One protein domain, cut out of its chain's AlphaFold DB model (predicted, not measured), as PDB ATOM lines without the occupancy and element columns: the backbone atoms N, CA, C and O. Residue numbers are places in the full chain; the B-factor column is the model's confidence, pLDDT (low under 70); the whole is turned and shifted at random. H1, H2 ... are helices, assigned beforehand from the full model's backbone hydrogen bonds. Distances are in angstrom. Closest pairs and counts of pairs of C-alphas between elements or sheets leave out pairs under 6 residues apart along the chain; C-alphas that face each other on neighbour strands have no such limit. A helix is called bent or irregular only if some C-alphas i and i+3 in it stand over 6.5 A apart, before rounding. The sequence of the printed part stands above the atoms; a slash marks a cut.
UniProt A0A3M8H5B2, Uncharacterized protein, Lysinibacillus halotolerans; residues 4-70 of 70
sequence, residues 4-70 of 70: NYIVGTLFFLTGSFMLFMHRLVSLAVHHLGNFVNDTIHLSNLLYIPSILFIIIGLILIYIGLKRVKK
ATOM      1  N   ASN A   4      25.551 -31.863  21.301       87.19
ATOM      2  CA  ASN A   4      24.557 -30.803  21.087       87.19
ATOM      3  C   ASN A   4      23.747 -30.993  19.797       87.19
ATOM      4  O   ASN A   4      22.557 -30.701  19.768       87.19
ATOM      5  N   TYR A   5      24.381 -31.503  18.739       89.19
ATOM      6  CA  TYR A   5      23.708 -31.792  17.477       89.19
ATOM      7  C   TYR A   5      22.750 -32.982  17.614       89.19
ATOM      8  O   TYR A   5      21.625 -32.919  17.123       89.19
ATOM      9  N   ILE A   6      23.162 -34.036  18.326       91.62
ATOM     10  CA  ILE A   6      22.316 -35.216  18.571       91.62
ATOM     11  C   ILE A   6      21.120 -34.830  19.445       91.62
ATOM     12  O   ILE A   6      19.979 -35.080  19.069       91.62
ATOM     13  N   VAL A   7      21.373 -34.169  20.579       92.44
ATOM     14  CA  VAL A   7      20.319 -33.716  21.497       92.44
ATOM     15  C   VAL A   7      19.381 -32.741  20.788       92.44
ATOM     16  O   VAL A   7      18.169 -32.905  20.862       92.44
ATOM     17  N   GLY A   8      19.911 -31.781  20.030       91.25
ATOM     18  CA  GLY A   8      19.088 -30.850  19.260       91.25
ATOM     19  C   GLY A   8      18.205 -31.545  18.220       91.25
ATOM     20  O   GLY A   8      17.024 -31.225  18.109       91.25
ATOM     21  N   THR A   9      18.742 -32.547  17.517       93.12
ATOM     22  CA  THR A   9      17.971 -33.370  16.570       93.12
ATOM     23  C   THR A   9      16.853 -34.139  17.271       93.12
ATOM     24  O   THR A   9      15.730 -34.155  16.773       93.12
ATOM     25  N   LEU A  10      17.116 -34.716  18.448       94.81
ATOM     26  CA  LEU A  10      16.088 -35.397  19.242       94.81
ATOM     27  C   LEU A  10      14.968 -34.434  19.654       94.81
ATOM     28  O   LEU A  10      13.804 -34.728  19.410       94.81
ATOM     29  N   PHE A  11      15.307 -33.258  20.189       92.31
ATOM     30  CA  PHE A  11      14.319 -32.235  20.557       92.31
ATOM     31  C   PHE A  11      13.482 -31.769  19.359       92.31
ATOM     32  O   PHE A  11      12.260 -31.645  19.465       92.31
ATOM     33  N   PHE A  12      14.126 -31.560  18.209       94.38
ATOM     34  CA  PHE A  12      13.449 -31.184  16.971       94.38
ATOM     35  C   PHE A  12      12.467 -32.266  16.497       94.38
ATOM     36  O   PHE A  12      11.321 -31.955  16.161       94.38
ATOM     37  N   LEU A  13      12.889 -33.535  16.504       95.81
ATOM     38  CA  LEU A  13      12.044 -34.669  16.126       95.81
ATOM     39  C   LEU A  13      10.864 -34.832  17.085       95.81
ATOM     40  O   LEU A  13       9.733 -34.982  16.628       95.81
ATOM     41  N   THR A  14      11.099 -34.740  18.396       94.81
ATOM     42  CA  THR A  14      10.036 -34.809  19.405       94.81
ATOM     43  C   THR A  14       9.022 -33.685  19.220       94.81
ATOM     44  O   THR A  14       7.828 -33.959  19.137       94.81
ATOM     45  N   GLY A  15       9.468 -32.434  19.078       92.94
ATOM     46  CA  GLY A  15       8.561 -31.304  18.860       92.94
ATOM     47  C   GLY A  15       7.767 -31.419  17.552       92.94
ATOM     48  O   GLY A  15       6.564 -31.154  17.528       92.94
ATOM     49  N   SER A  16       8.404 -31.901  16.480       93.19
ATOM     50  CA  SER A  16       7.740 -32.159  15.193       93.19
ATOM     51  C   SER A  16       6.690 -33.266  15.303       93.19
ATOM     52  O   SER A  16       5.579 -33.122  14.791       93.19
ATOM     53  N   PHE A  17       7.007 -34.348  16.017       94.88
ATOM     54  CA  PHE A  17       6.075 -35.441  16.272       94.88
ATOM     55  C   PHE A  17       4.883 -34.987  17.123       94.88
ATOM     56  O   PHE A  17       3.740 -35.301  16.796       94.88
ATOM     57  N   MET A  18       5.117 -34.184  18.165       93.00
ATOM     58  CA  MET A  18       4.041 -33.613  18.981       93.00
ATOM     59  C   MET A  18       3.109 -32.723  18.148       93.00
ATOM     60  O   MET A  18       1.890 -32.853  18.260       93.00
ATOM     61  N   LEU A  19       3.647 -31.863  17.271       92.06
ATOM     62  CA  LEU A  19       2.832 -31.073  16.334       92.06
ATOM     63  C   LEU A  19       2.007 -31.958  15.397       92.06
ATOM     64  O   LEU A  19       0.833 -31.672  15.154       92.06
ATOM     65  N   PHE A  20       2.617 -33.016  14.865       92.81
ATOM     66  CA  PHE A  20       1.947 -33.947  13.966       92.81
ATOM     67  C   PHE A  20       0.778 -34.659  14.654       92.81
ATOM     68  O   PHE A  20      -0.343 -34.625  14.146       92.81
ATOM     69  N   MET A  21       1.007 -35.222  15.844       92.38
ATOM     70  CA  MET A  21      -0.041 -35.884  16.628       92.38
ATOM     71  C   MET A  21      -1.153 -34.909  17.009       92.38
ATOM     72  O   MET A  21      -2.329 -35.246  16.916       92.38
ATOM     73  N   HIS A  22      -0.803 -33.673  17.367       90.00
ATOM     74  CA  HIS A  22      -1.798 -32.659  17.685       90.00
ATOM     75  C   HIS A  22      -2.677 -32.308  16.475       90.00
ATOM     76  O   HIS A  22      -3.897 -32.212  16.607       90.00
ATOM     77  N   ARG A  23      -2.094 -32.183  15.274       88.81
ATOM     78  CA  ARG A  23      -2.871 -31.993  14.038       88.81
ATOM     79  C   ARG A  23      -3.780 -33.180  13.734       88.81
ATOM     80  O   ARG A  23      -4.925 -32.956  13.355       88.81
ATOM     81  N   LEU A  24      -3.296 -34.410  13.912       91.38
ATOM     82  CA  LEU A  24      -4.112 -35.614  13.725       91.38
ATOM     83  C   LEU A  24      -5.317 -35.628  14.667       91.38
ATOM     84  O   LEU A  24      -6.438 -35.847  14.217       91.38
ATOM     85  N   VAL A  25      -5.097 -35.343  15.953       89.56
ATOM     86  CA  VAL A  25      -6.178 -35.263  16.944       89.56
ATOM     87  C   VAL A  25      -7.146 -34.138  16.593       89.56
ATOM     88  O   VAL A  25      -8.350 -34.357  16.607       89.56
ATOM     89  N   SER A  26      -6.641 -32.962  16.216       88.00
ATOM     90  CA  SER A  26      -7.481 -31.832  15.812       88.00
ATOM     91  C   SER A  26      -8.382 -32.179  14.622       88.00
ATOM     92  O   SER A  26      -9.582 -31.914  14.649       88.00
ATOM     93  N   LEU A  27      -7.832 -32.854  13.610       89.69
ATOM     94  CA  LEU A  27      -8.587 -33.305  12.443       89.69
ATOM     95  C   LEU A  27      -9.636 -34.365  12.813       89.69
ATOM     96  O   LEU A  27     -10.775 -34.289  12.358       89.69
ATOM     97  N   ALA A  28      -9.270 -35.331  13.658       90.19
ATOM     98  CA  ALA A  28     -10.189 -36.364  14.129       90.19
ATOM     99  C   ALA A  28     -11.353 -35.765  14.934       90.19
ATOM    100  O   ALA A  28     -12.510 -36.113  14.704       90.19
ATOM    101  N   VAL A  29     -11.058 -34.821  15.830       89.31
ATOM    102  CA  VAL A  29     -12.064 -34.098  16.618       89.31
ATOM    103  C   VAL A  29     -12.945 -33.231  15.722       89.31
ATOM    104  O   VAL A  29     -14.151 -33.189  15.935       89.31
ATOM    105  N   HIS A  30     -12.387 -32.593  14.691       87.06
ATOM    106  CA  HIS A  30     -13.178 -31.839  13.719       87.06
ATOM    107  C   HIS A  30     -14.157 -32.743  12.955       87.06
ATOM    108  O   HIS A  30     -15.337 -32.419  12.847       87.06
ATOM    109  N   HIS A  31     -13.703 -33.909  12.481       88.38
ATOM    110  CA  HIS A  31     -14.589 -34.886  11.844       88.38
ATOM    111  C   HIS A  31     -15.663 -35.416  12.799       88.38
ATOM    112  O   HIS A  31     -16.814 -35.557  12.391       88.38
ATOM    113  N   LEU A  32     -15.311 -35.670  14.061       88.38
ATOM    114  CA  LEU A  32     -16.265 -36.099  15.079       88.38
ATOM    115  C   LEU A  32     -17.297 -35.007  15.390       88.38
ATOM    116  O   LEU A  32     -18.484 -35.302  15.453       88.38
ATOM    117  N   GLY A  33     -16.866 -33.752  15.532       87.19
ATOM    118  CA  GLY A  33     -17.755 -32.609  15.741       87.19
ATOM    119  C   GLY A  33     -18.738 -32.436  14.584       87.19
ATOM    120  O   GLY A  33     -19.942 -32.350  14.807       87.19
ATOM    121  N   ASN A  34     -18.257 -32.527  13.340       87.44
ATOM    122  CA  ASN A  34     -19.123 -32.503  12.158       87.44
ATOM    123  C   ASN A  34     -20.117 -33.679  12.137       87.44
ATOM    124  O   ASN A  34     -21.250 -33.508  11.700       87.44
ATOM    125  N   PHE A  35     -19.715 -34.864  12.610       90.25
ATOM    126  CA  PHE A  35     -20.592 -36.034  12.696       90.25
ATOM    127  C   PHE A  35     -21.684 -35.878  13.765       90.25
ATOM    128  O   PHE A  35     -22.830 -36.254  13.536       90.25
ATOM    129  N   VAL A  36     -21.337 -35.311  14.924       90.81
ATOM    130  CA  VAL A  36     -22.259 -35.092  16.057       90.81
ATOM    131  C   VAL A  36     -23.041 -33.771  15.918       90.81
ATOM    132  O   VAL A  36     -23.957 -33.509  16.690       90.81
ATOM    133  N   ASN A  37     -22.737 -32.975  14.887       86.38
ATOM    134  CA  ASN A  37     -23.275 -31.635  14.653       86.38
ATOM    135  C   ASN A  37     -23.003 -30.673  15.829       86.38
ATOM    136  O   ASN A  37     -23.861 -29.875  16.205       86.38
ATOM    137  N   ASP A  38     -21.804 -30.776  16.410       82.50
ATOM    138  CA  ASP A  38     -21.343 -29.967  17.540       82.50
ATOM    139  C   ASP A  38     -19.963 -29.351  17.250       82.50
ATOM    140  O   ASP A  38     -19.085 -29.963  16.631       82.50
ATOM    141  N   THR A  39     -19.750 -28.117  17.700       74.75
ATOM    142  CA  THR A  39     -18.490 -27.392  17.509       74.75
ATOM    143  C   THR A  39     -17.553 -27.641  18.681       74.75
ATOM    144  O   THR A  39     -17.590 -26.945  19.696       74.75
ATOM    145  N   ILE A  40     -16.656 -28.614  18.526       76.06
ATOM    146  CA  ILE A  40     -15.622 -28.892  19.526       76.06
ATOM    147  C   ILE A  40     -14.444 -27.932  19.315       76.06
ATOM    148  O   ILE A  40     -13.674 -28.055  18.360       76.06
ATOM    149  N   HIS A  41     -14.281 -26.970  20.224       72.25
ATOM    150  CA  HIS A  41     -13.170 -26.020  20.190       72.25
ATOM    151  C   HIS A  41     -11.887 -26.630  20.773       72.25
ATOM    152  O   HIS A  41     -11.760 -26.806  21.985       72.25
ATOM    153  N   LEU A  42     -10.892 -26.901  19.921       75.75
ATOM    154  CA  LEU A  42      -9.529 -27.185  20.378       75.75
ATOM    155  C   LEU A  42      -8.787 -25.896  20.743       75.75
ATOM    156  O   LEU A  42      -8.795 -24.916  20.000       75.75
ATOM    157  N   SER A  43      -8.096 -25.917  21.884       80.69
ATOM    158  CA  SER A  43      -7.299 -24.780  22.342       80.69
ATOM    159  C   SER A  43      -5.972 -24.678  21.590       80.69
ATOM    160  O   SER A  43      -5.151 -25.595  21.612       80.69
ATOM    161  N   ASN A  44      -5.698 -23.507  21.014       77.06
ATOM    162  CA  ASN A  44      -4.420 -23.226  20.356       77.06
ATOM    163  C   ASN A  44      -3.221 -23.205  21.326       77.06
ATOM    164  O   ASN A  44      -2.072 -23.284  20.891       77.06
ATOM    165  N   LEU A  45      -3.460 -23.146  22.641       81.62
ATOM    166  CA  LEU A  45      -2.400 -23.219  23.653       81.62
ATOM    167  C   LEU A  45      -1.669 -24.570  23.633       81.62
ATOM    168  O   LEU A  45      -0.504 -24.644  24.016       81.62
ATOM    169  N   LEU A  46      -2.314 -25.628  23.135       79.00
ATOM    170  CA  LEU A  46      -1.731 -26.968  23.049       79.00
ATOM    171  C   LEU A  46      -0.580 -27.073  22.024       79.00
ATOM    172  O   LEU A  46       0.220 -28.003  22.112       79.00
ATOM    173  N   TYR A  47      -0.438 -26.115  21.096       84.38
ATOM    174  CA  TYR A  47       0.682 -26.070  20.140       84.38
ATOM    175  C   TYR A  47       1.968 -25.473  20.732       84.38
ATOM    176  O   TYR A  47       3.061 -25.754  20.234       84.38
ATOM    177  N   ILE A  48       1.850 -24.656  21.785       87.69
ATOM    178  CA  ILE A  48       2.966 -23.937  22.420       87.69
ATOM    179  C   ILE A  48       4.122 -24.869  22.823       87.69
ATOM    180  O   ILE A  48       5.256 -24.583  22.426       87.69
ATOM    181  N   PRO A  49       3.897 -25.981  23.555       87.25
ATOM    182  CA  PRO A  49       4.990 -26.871  23.942       87.25
ATOM    183  C   PRO A  49       5.717 -27.458  22.726       87.25
ATOM    184  O   PRO A  49       6.944 -27.457  22.687       87.25
ATOM    185  N   SER A  50       4.989 -27.880  21.694       89.44
ATOM    186  CA  SER A  50       5.581 -28.468  20.490       89.44
ATOM    187  C   SER A  50       6.470 -27.466  19.739       89.44
ATOM    188  O   SER A  50       7.572 -27.812  19.311       89.44
ATOM    189  N   ILE A  51       6.032 -26.205  19.636       91.94
ATOM    190  CA  ILE A  51       6.817 -25.119  19.023       91.94
ATOM    191  C   ILE A  51       8.084 -24.830  19.841       91.94
ATOM    192  O   ILE A  51       9.165 -24.703  19.264       91.94
ATOM    193  N   LEU A  52       7.983 -24.783  21.173       92.62
ATOM    194  CA  LEU A  52       9.136 -24.605  22.067       92.62
ATOM    195  C   LEU A  52      10.193 -25.694  21.853       92.62
ATOM    196  O   LEU A  52      11.373 -25.378  21.692       92.62
ATOM    197  N   PHE A  53       9.776 -26.961  21.790       91.06
ATOM    198  CA  PHE A  53      10.684 -28.085  21.540       91.06
ATOM    199  C   PHE A  53      11.407 -27.964  20.192       91.06
ATOM    200  O   PHE A  53      12.617 -28.191  20.122       91.06
ATOM    201  N   ILE A  54      10.701 -27.544  19.137       93.69
ATOM    202  CA  ILE A  54      11.293 -27.328  17.808       93.69
ATOM    203  C   ILE A  54      12.331 -26.204  17.843       93.69
ATOM    204  O   ILE A  54      13.441 -26.386  17.341       93.69
ATOM    205  N   ILE A  55      11.999 -25.061  18.449       95.44
ATOM    206  CA  ILE A  55      12.902 -23.902  18.525       95.44
ATOM    207  C   ILE A  55      14.172 -24.261  19.303       95.44
ATOM    208  O   ILE A  55      15.279 -24.006  18.827       95.44
ATOM    209  N   ILE A  56      14.031 -24.903  20.467       94.25
ATOM    210  CA  ILE A  56      15.171 -25.336  21.286       94.25
ATOM    211  C   ILE A  56      16.031 -26.346  20.515       94.25
ATOM    212  O   ILE A  56      17.258 -26.215  20.489       94.25
ATOM    213  N   GLY A  57      15.401 -27.309  19.835       92.00
ATOM    214  CA  GLY A  57      16.093 -28.279  18.990       92.00
ATOM    215  C   GLY A  57      16.931 -27.614  17.896       92.00
ATOM    216  O   GLY A  57      18.123 -27.903  17.772       92.00
ATOM    217  N   LEU A  58      16.355 -26.654  17.166       93.62
ATOM    218  CA  LEU A  58      17.057 -25.893  16.125       93.62
ATOM    219  C   LEU A  58      18.238 -25.085  16.678       93.62
ATOM    220  O   LEU A  58      19.314 -25.090  16.074       93.62
ATOM    221  N   ILE A  59      18.075 -24.433  17.834       94.25
ATOM    222  CA  ILE A  59      19.157 -23.683  18.494       94.25
ATOM    223  C   ILE A  59      20.322 -24.619  18.842       94.25
ATOM    224  O   ILE A  59      21.481 -24.308  18.554       94.25
ATOM    225  N   LEU A  60      20.035 -25.788  19.418       91.88
ATOM    226  CA  LEU A  60      21.056 -26.772  19.788       91.88
ATOM    227  C   LEU A  60      21.770 -27.361  18.566       91.88
ATOM    228  O   LEU A  60      23.001 -27.470  18.573       91.88
ATOM    229  N   ILE A  61      21.025 -27.666  17.497       91.50
ATOM    230  CA  ILE A  61      21.583 -28.101  16.208       91.50
ATOM    231  C   ILE A  61      22.526 -27.030  15.657       91.50
ATOM    232  O   ILE A  61      23.654 -27.351  15.280       91.50
ATOM    233  N   TYR A  62      22.101 -25.764  15.653       91.19
ATOM    234  CA  TYR A  62      22.896 -24.642  15.154       91.19
ATOM    235  C   TYR A  62      24.203 -24.463  15.943       91.19
ATOM    236  O   TYR A  62      25.283 -24.363  15.352       91.19
ATOM    237  N   ILE A  63      24.132 -24.489  17.279       89.62
ATOM    238  CA  ILE A  63      25.314 -24.413  18.156       89.62
ATOM    239  C   ILE A  63      26.241 -25.611  17.913       89.62
ATOM    240  O   ILE A  63      27.464 -25.447  17.859       89.62
ATOM    241  N   GLY A  64      25.674 -26.808  17.747       85.62
ATOM    242  CA  GLY A  64      26.410 -28.013  17.385       85.62
ATOM    243  C   GLY A  64      27.165 -27.833  16.065       85.62
ATOM    244  O   GLY A  64      28.390 -27.914  16.030       85.62
ATOM    245  N   LEU A  65      26.470 -27.496  14.985       85.19
ATOM    246  CA  LEU A  65      27.075 -27.263  13.668       85.19
ATOM    247  C   LEU A  65      28.196 -26.217  13.705       85.19
ATOM    248  O   LEU A  65      29.264 -26.437  13.131       85.19
ATOM    249  N   LYS A  66      27.988 -25.111  14.428       83.50
ATOM    250  CA  LYS A  66      28.992 -24.050  14.578       83.50
ATOM    251  C   LYS A  66      30.271 -24.538  15.268       83.50
ATOM    252  O   LYS A  66      31.348 -24.077  14.907       83.50
ATOM    253  N   ARG A  67      30.174 -25.468  16.227       74.12
ATOM    254  CA  ARG A  67      31.351 -26.065  16.888       74.12
ATOM    255  C   ARG A  67      32.121 -27.051  16.009       74.12
ATOM    256  O   ARG A  67      33.301 -27.223  16.254       74.12
ATOM    257  N   VAL A  68      31.484 -27.705  15.034       69.31
ATOM    258  CA  VAL A  68      32.172 -28.658  14.131       69.31
ATOM    259  C   VAL A  68      32.979 -27.936  13.048       69.31
ATOM    260  O   VAL A  68      33.975 -28.463  12.575       69.31
ATOM    261  N   LYS A  69      32.553 -26.733  12.643       62.56
ATOM    262  CA  LYS A  69      33.239 -25.922  11.622       62.56
ATOM    263  C   LYS A  69      34.471 -25.157  12.132       62.56
ATOM    264  O   LYS A  69      35.087 -24.455  11.335       62.56
ATOM    265  N   LYS A  70      34.767 -25.209  13.431       54.72
ATOM    266  CA  LYS A  70      35.842 -24.457  14.082       54.72
ATOM    267  C   LYS A  70      36.961 -25.407  14.475       54.72
ATOM    268  O   LYS A  70      38.125 -24.980  14.360       54.72
TER     269      LYS A  70
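This is residues 4 to 70 of the 70 residues of an uncharacterized protein of Lysinibacillus halotolerans (UniProt A0A3M8H5B2). A long, thin helical hairpin: H1 runs the greater part of the length, the link of residues 37 to 43 folds back from its end, and H2 returns at its side, running past the place where H1 begins. The two helices are offset along the long axis, H2 starting well short of the far end of H1. The printed part has 67 residues with two named helices, H1 then H2, and no named strand; the class is all helix. The whole is a rod, with C-alphas spanning 60 by 15 by 12 A, and it is only just extended, close to loose, with a radius of gyration of the C-alphas of 16.7 A.

H1, residues 4 to 36, begins at C-alpha 4 at (24.557, -30.803, 21.087) and reaches C-alpha 36 at (-22.259, -35.092, 16.057), 47.3 A away. H2, residues 44 to 68, starts at C-alpha 44 at (-4.420, -23.226, 20.356) and measures 37.5 A from first to last C-alpha. H2 is irregular, but only just: C-alphas 46 and 49 are 6.8 A apart.

H1 and H2 form a helical hairpin and touch, with 53 pairs of C-alphas within 8 A. Their closest C-alphas are those of Gly 8 and Gly 57, 4.0 A apart. They run opposite ways at a shallow tilt of 21 degrees. In H1 every O i to N i+4 pair is within hydrogen-bond range; in H2 18 of 21 are.

The two C-alphas farthest apart are those of Asn 37 and Lys 70, at 59.6 A. The link from H1 to H2 is short, and the printed part has no cut. The mean pLDDT of the printed part is 87.4; residues 68 to 70 are under 70.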